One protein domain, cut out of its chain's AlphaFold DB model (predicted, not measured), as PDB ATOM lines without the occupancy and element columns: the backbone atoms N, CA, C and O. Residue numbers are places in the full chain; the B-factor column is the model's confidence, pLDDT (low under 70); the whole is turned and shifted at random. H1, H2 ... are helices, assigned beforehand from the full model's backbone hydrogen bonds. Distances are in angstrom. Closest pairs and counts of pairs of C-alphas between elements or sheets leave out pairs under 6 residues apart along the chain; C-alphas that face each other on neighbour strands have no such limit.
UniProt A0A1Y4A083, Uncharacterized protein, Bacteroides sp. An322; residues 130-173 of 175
ATOM      1  N   THR A 130     240.242 234.042 302.689       62.06
ATOM      2  CA  THR A 130     241.543 234.299 303.325       62.06
ATOM      3  C   THR A 130     242.526 234.964 302.361       62.06
ATOM      4  O   THR A 130     243.217 235.903 302.741       62.06
ATOM      5  N   TYR A 131     242.532 234.562 301.087       59.47
ATOM      6  CA  TYR A 131     243.391 235.179 300.067       59.47
ATOM      7  C   TYR A 131     242.976 236.610 299.723       59.47
ATOM      8  O   TYR A 131     243.816 237.416 299.346       59.47
ATOM      9  N   TYR A 132     241.686 236.940 299.835       60.25
ATOM     10  CA  TYR A 132     241.177 238.250 299.431       60.25
ATOM     11  C   TYR A 132     241.597 239.381 300.375       60.25
ATOM     12  O   TYR A 132     242.000 240.439 299.892       60.25
ATOM     13  N   TYR A 133     241.510 239.168 301.696       60.91
ATOM     14  CA  TYR A 133     241.837 240.208 302.683       60.91
ATOM     15  C   TYR A 133     243.295 240.665 302.601       60.91
ATOM     16  O   TYR A 133     243.622 241.792 302.964       60.91
ATOM     17  N   TYR A 134     244.157 239.820 302.047       63.19
ATOM     18  CA  TYR A 134     245.559 240.110 301.847       63.19
ATOM     19  C   TYR A 134     245.839 240.264 300.356       63.19
ATOM     20  O   TYR A 134     246.104 239.293 299.650       63.19
ATOM     21  N   TYR A 135     245.828 241.512 299.887       61.00
ATOM     22  CA  TYR A 135     246.171 241.890 298.509       61.00
ATOM     23  C   TYR A 135     247.421 241.175 297.968       61.00
ATOM     24  O   TYR A 135     247.438 240.752 296.815       61.00
ATOM     25  N   TYR A 136     248.432 240.988 298.822       61.94
ATOM     26  CA  TYR A 136     249.650 240.255 298.494       61.94
ATOM     27  C   TYR A 136     249.381 238.787 298.120       61.94
ATOM     28  O   TYR A 136     249.900 238.314 297.116       61.94
ATOM     29  N   TYR A 137     248.531 238.070 298.862       71.69
ATOM     30  CA  TYR A 137     248.212 236.670 298.565       71.69
ATOM     31  C   TYR A 137     247.280 236.523 297.359       71.69
ATOM     32  O   TYR A 137     247.465 235.599 296.572       71.69
ATOM     33  N   TYR A 138     246.327 237.443 297.163       73.75
ATOM     34  CA  TYR A 138     245.459 237.423 295.977       73.75
ATOM     35  C   TYR A 138     246.259 237.575 294.673       73.75
ATOM     36  O   TYR A 138     245.953 236.932 293.672       73.75
ATOM     37  N   TRP A 139     247.299 238.411 294.684       80.81
ATOM     38  CA  TRP A 139     248.169 238.633 293.530       80.81
ATOM     39  C   TRP A 139     249.386 237.705 293.471       80.81
ATOM     40  O   TRP A 139     250.263 237.924 292.641       80.81
ATOM     41  N   GLY A 140     249.475 236.692 294.342       82.00
ATOM     42  CA  GLY A 140     250.618 235.772 294.363       82.00
ATOM     43  C   GLY A 140     251.960 236.466 294.634       82.00
ATOM     44  O   GLY A 140     252.991 236.034 294.135       82.00
ATOM     45  N   GLY A 141     251.941 237.572 295.379       82.44
ATOM     46  CA  GLY A 141     253.109 238.383 295.717       82.44
ATOM     47  C   GLY A 141     253.501 239.441 294.683       82.44
ATOM     48  O   GLY A 141     254.465 240.176 294.898       82.44
ATOM     49  N   ILE A 142     252.758 239.571 293.579       86.19
ATOM     50  CA  ILE A 142     253.052 240.562 292.538       86.19
ATOM     51  C   ILE A 142     252.678 241.967 293.031       86.19
ATOM     52  O   ILE A 142     251.576 242.206 293.534       86.19
ATOM     53  N   GLN A 143     253.589 242.928 292.858       85.81
ATOM     54  CA  GLN A 143     253.334 244.309 293.256       85.81
ATOM     55  C   GLN A 143     252.306 244.976 292.334       85.81
ATOM     56  O   GLN A 143     252.284 244.779 291.118       85.81
ATOM     57  N   ILE A 144     251.492 245.866 292.905       85.12
ATOM     58  CA  ILE A 144     250.422 246.557 292.172       85.12
ATOM     59  C   ILE A 144     250.912 247.359 290.963       85.12
ATOM     60  O   ILE A 144     250.196 247.502 289.971       85.12
ATOM     61  N   LYS A 145     252.136 247.885 291.041       88.06
ATOM     62  CA  LYS A 145     252.773 248.632 289.953       88.06
ATOM     63  C   LYS A 145     252.994 247.745 288.724       88.06
ATOM     64  O   LYS A 145     252.713 248.181 287.611       88.06
ATOM     65  N   ASP A 146     253.392 246.493 288.938       89.31
ATOM     66  CA  ASP A 146     253.674 245.535 287.873       89.31
ATOM     67  C   ASP A 146     252.363 245.048 287.254       89.31
ATOM     68  O   ASP A 146     252.212 245.056 286.036       89.31
ATOM     69  N   ILE A 147     251.349 244.781 288.084       87.69
ATOM     70  CA  ILE A 147     249.997 244.435 287.613       87.69
ATOM     71  C   ILE A 147     249.417 245.526 286.720       87.69
ATOM     72  O   ILE A 147     248.778 245.214 285.723       87.69
ATOM     73  N   LYS A 148     249.610 246.804 287.067       87.31
ATOM     74  CA  LYS A 148     249.144 247.924 286.237       87.31
ATOM     75  C   LYS A 148     249.954 248.064 284.949       87.31
ATOM     76  O   LYS A 148     249.364 248.362 283.915       87.31
ATOM     77  N   LYS A 149     251.273 247.859 285.015       90.69
ATOM     78  CA  LYS A 149     252.196 247.993 283.880       90.69
ATOM     79  C   LYS A 149     251.958 246.934 282.803       90.69
ATOM     80  O   LYS A 149     251.999 247.259 281.624       90.69
ATOM     81  N   PHE A 150     251.694 245.691 283.200       89.69
ATOM     82  CA  PHE A 150     251.563 244.553 282.283       89.69
ATOM     83  C   PHE A 150     250.112 244.228 281.899       89.69
ATOM     84  O   PHE A 150     249.809 243.103 281.509       89.69
ATOM     85  N   ARG A 151     249.202 245.208 281.986       88.88
ATOM     86  CA  ARG A 151     247.831 245.044 281.485       88.88
ATOM     87  C   ARG A 151     247.828 244.965 279.970       88.88
ATOM     88  O   ARG A 151     248.385 245.822 279.287       88.88
ATOM     89  N   THR A 152     247.142 243.964 279.450       89.31
ATOM     90  CA  THR A 152     246.962 243.780 278.015       89.31
ATOM     91  C   THR A 152     245.744 244.549 277.518       89.31
ATOM     92  O   THR A 152     244.813 244.848 278.266       89.31
ATOM     93  N   PHE A 153     245.696 244.813 276.213       89.31
ATOM     94  CA  PHE A 153     244.515 245.388 275.567       89.31
ATOM     95  C   PHE A 153     243.237 244.558 275.818       89.31
ATOM     96  O   PHE A 153     242.158 245.111 276.040       89.31
ATOM     97  N   ARG A 154     243.367 243.223 275.875       88.81
ATOM     98  CA  ARG A 154     242.268 242.305 276.210       88.81
ATOM     99  C   ARG A 154     241.687 242.583 277.598       88.81
ATOM    100  O   ARG A 154     240.468 242.510 277.753       88.81
ATOM    101  N   ASP A 155     242.529 242.900 278.579       87.38
ATOM    102  CA  ASP A 155     242.094 243.156 279.956       87.38
ATOM    103  C   ASP A 155     241.202 244.397 280.043       87.38
ATOM    104  O   ASP A 155     240.206 244.395 280.771       87.38
ATOM    105  N   PHE A 156     241.515 245.427 279.248       84.50
ATOM    106  CA  PHE A 156     240.695 246.631 279.140       84.50
ATOM    107  C   PHE A 156     239.345 246.341 278.481       84.50
ATOM    108  O   PHE A 156     238.322 246.719 279.044       84.50
ATOM    109  N   ILE A 157     239.330 245.621 277.350       89.44
ATOM    110  CA  ILE A 157     238.088 245.282 276.631       89.44
ATOM    111  C   ILE A 157     237.164 244.401 277.474       89.44
ATOM    112  O   ILE A 157     235.954 244.607 277.495       89.44
ATOM    113  N   ARG A 158     237.709 243.383 278.149       84.25
ATOM    114  CA  ARG A 158     236.897 242.414 278.906       84.25
ATOM    115  C   ARG A 158     236.626 242.843 280.347       84.25
ATOM    116  O   ARG A 158     235.891 242.147 281.051       84.25
ATOM    117  N   HIS A 159     237.211 243.958 280.790       80.81
ATOM    118  CA  HIS A 159     237.221 244.383 282.193       80.81
ATOM    119  C   HIS A 159     237.621 243.229 283.127       80.81
ATOM    120  O   HIS A 159     236.949 242.943 284.127       80.81
ATOM    121  N   ASP A 160     238.672 242.512 282.733       82.69
ATOM    122  CA  ASP A 160     239.083 241.235 283.327       82.69
ATOM    123  C   ASP A 160     240.519 241.272 283.858       82.69
ATOM    124  O   ASP A 160     241.148 240.240 284.058       82.69
ATOM    125  N   ASP A 161     241.050 242.468 284.121       85.62
ATOM    126  CA  ASP A 161     242.338 242.600 284.791       85.62
ATOM    127  C   ASP A 161     242.274 242.083 286.244       85.62
ATOM    128  O   ASP A 161     241.211 242.069 286.874       85.62
ATOM    129  N   LEU A 162     243.430 241.723 286.814       84.25
ATOM    130  CA  LEU A 162     243.530 241.169 288.171       84.25
ATOM    131  C   LEU A 162     242.879 242.052 289.252       84.25
ATOM    132  O   LEU A 162     242.319 241.521 290.212       84.25
ATOM    133  N   ILE A 163     242.901 243.383 289.106       84.12
ATOM    134  CA  ILE A 163     242.256 244.303 290.056       84.12
ATOM    135  C   ILE A 163     240.732 244.241 289.898       84.12
ATOM    136  O   ILE A 163     240.002 244.174 290.890       84.12
ATOM    137  N   SER A 164     240.234 244.251 288.661       83.56
ATOM    138  CA  SER A 164     238.798 244.143 288.377       83.56
ATOM    139  C   SER A 164     238.224 242.796 288.826       83.56
ATOM    140  O   SER A 164     237.151 242.761 289.434       83.56
ATOM    141  N   GLN A 165     238.952 241.696 288.612       81.62
ATOM    142  CA  GLN A 165     238.580 240.370 289.114       81.62
ATOM    143  C   GLN A 165     238.518 240.334 290.646       81.62
ATOM    144  O   GLN A 165     237.544 239.833 291.211       81.62
ATOM    145  N   GLN A 166     239.500 240.936 291.329       79.56
ATOM    146  CA  GLN A 166     239.512 241.014 292.792       79.56
ATOM    147  C   GLN A 166     238.271 241.734 293.331       79.56
ATOM    148  O   GLN A 166     237.627 241.255 294.264       79.56
ATOM    149  N   LYS A 167     237.893 242.861 292.711       77.62
ATOM    150  CA  LYS A 167     236.687 243.617 293.077       77.62
ATOM    151  C   LYS A 167     235.407 242.818 292.828       77.62
ATOM    152  O   LYS A 167     234.560 242.750 293.711       77.62
ATOM    153  N   LYS A 168     235.276 242.165 291.665       73.94
ATOM    154  CA  LYS A 168     234.123 241.297 291.344       73.94
ATOM    155  C   LYS A 168     233.961 240.170 292.370       73.94
ATOM    156  O   LYS A 168     232.845 239.894 292.808       73.94
ATOM    157  N   ASN A 169     235.066 239.549 292.777       68.69
ATOM    158  CA  ASN A 169     235.072 238.477 293.771       68.69
ATOM    159  C   ASN A 169     234.742 238.970 295.191       68.69
ATOM    160  O   ASN A 169     234.172 238.208 295.967       68.69
ATOM    161  N   ALA A 170     235.039 240.231 295.519       63.97
ATOM    162  CA  ALA A 170     234.651 240.854 296.785       63.97
ATOM    163  C   ALA A 170     233.133 241.059 296.890       63.97
ATOM    164  O   ALA A 170     232.515 240.696 297.889       63.97
ATOM    165  N   THR A 171     232.519 241.616 295.843       58.19
ATOM    166  CA  THR A 171     231.092 241.970 295.850       58.19
ATOM    167  C   THR A 171     230.192 240.740 295.948       58.19
ATOM    168  O   THR A 171     229.179 240.780 296.637       58.19
ATOM    169  N   LYS A 172     230.590 239.615 295.337       56.25
ATOM    170  CA  LYS A 172     229.851 238.341 295.421       56.25
ATOM    171  C   LYS A 172     229.764 237.752 296.837       56.25
ATOM    172  O   LYS A 172     228.985 236.833 297.039       56.25
ATOM    173  N   ARG A 173     230.560 238.243 297.794       56.09
ATOM    174  CA  ARG A 173     230.693 237.677 299.150       56.09
ATOM    175  C   ARG A 173     230.022 238.505 300.249       56.09
ATOM    176  O   ARG A 173     230.132 238.145 301.412       56.09
TER     177      ARG A 173
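What this domain is: This is residues 130 to 173 of the 175 residues of an uncharacterized protein of Bacteroides sp. An322 (UniProt A0A1Y4A083). Look for a flat, open loop of short helices with few contacts: H1 and H2 make a corner at one end, H3 follows along one long side, and H4 lies at the other end. From H4 the chain folds back, and H5, the longest helix, returns toward H1 and H2 along the other long side. The printed part has 44 residues with five named helices, in the order H1 to H5, and no named strand; the class is all helix. It is only just compact, close to loose, with a radius of gyration of the C-alphas of 10.8 A and spans of 30 by 23 by 11 A.

How they stand to each other: Begin with H5, residues 162 to 171. It is close to but not clearly touching H3, residues 144 to 149; the closest C-alphas, of Ile 147 and Leu 162, are 7.3 A apart, and the helices run opposite ways at a steep tilt of 52 degrees. At Gln 166, H5 is close to but not clearly touching H1, residues 130 to 133, by Tyr 132 at 7.4 A, and H2, residues 135 to 138, by Tyr 138 at 7.6 A, C-alpha to C-alpha. H1 and H2 only just touch, and only at the corner, with 3 pairs of C-alphas within 8 A, the closest those of Tyr 131 and Tyr 138 at 5.1 A. H4, residues 153 to 158, is apart from the other four. In H3, H4 and H5 every O i to N i+4 pair is within hydrogen-bond range; H1 and H2 are too short for such a pair.

Where its parts are: Find C-alpha 162 at (243.530, 241.169, 288.171); from there H5 runs 14.6 A to C-alpha 171 at (231.092, 241.970, 295.850). H4, 8.8 A long, begins at C-alpha 153, (244.515, 245.388, 275.567). H3 measures 8.6 A, H1 6.0 A and H2 5.2 A.

The domain as a whole: The two farthest C-alphas, of Thr 130 and Phe 153, are 30.0 A apart. The printed part has no cut, and its four links are tight. Mean pLDDT of the printed part is 77.9; look for values under 70 at residues 130 to 136 and 169 to 173.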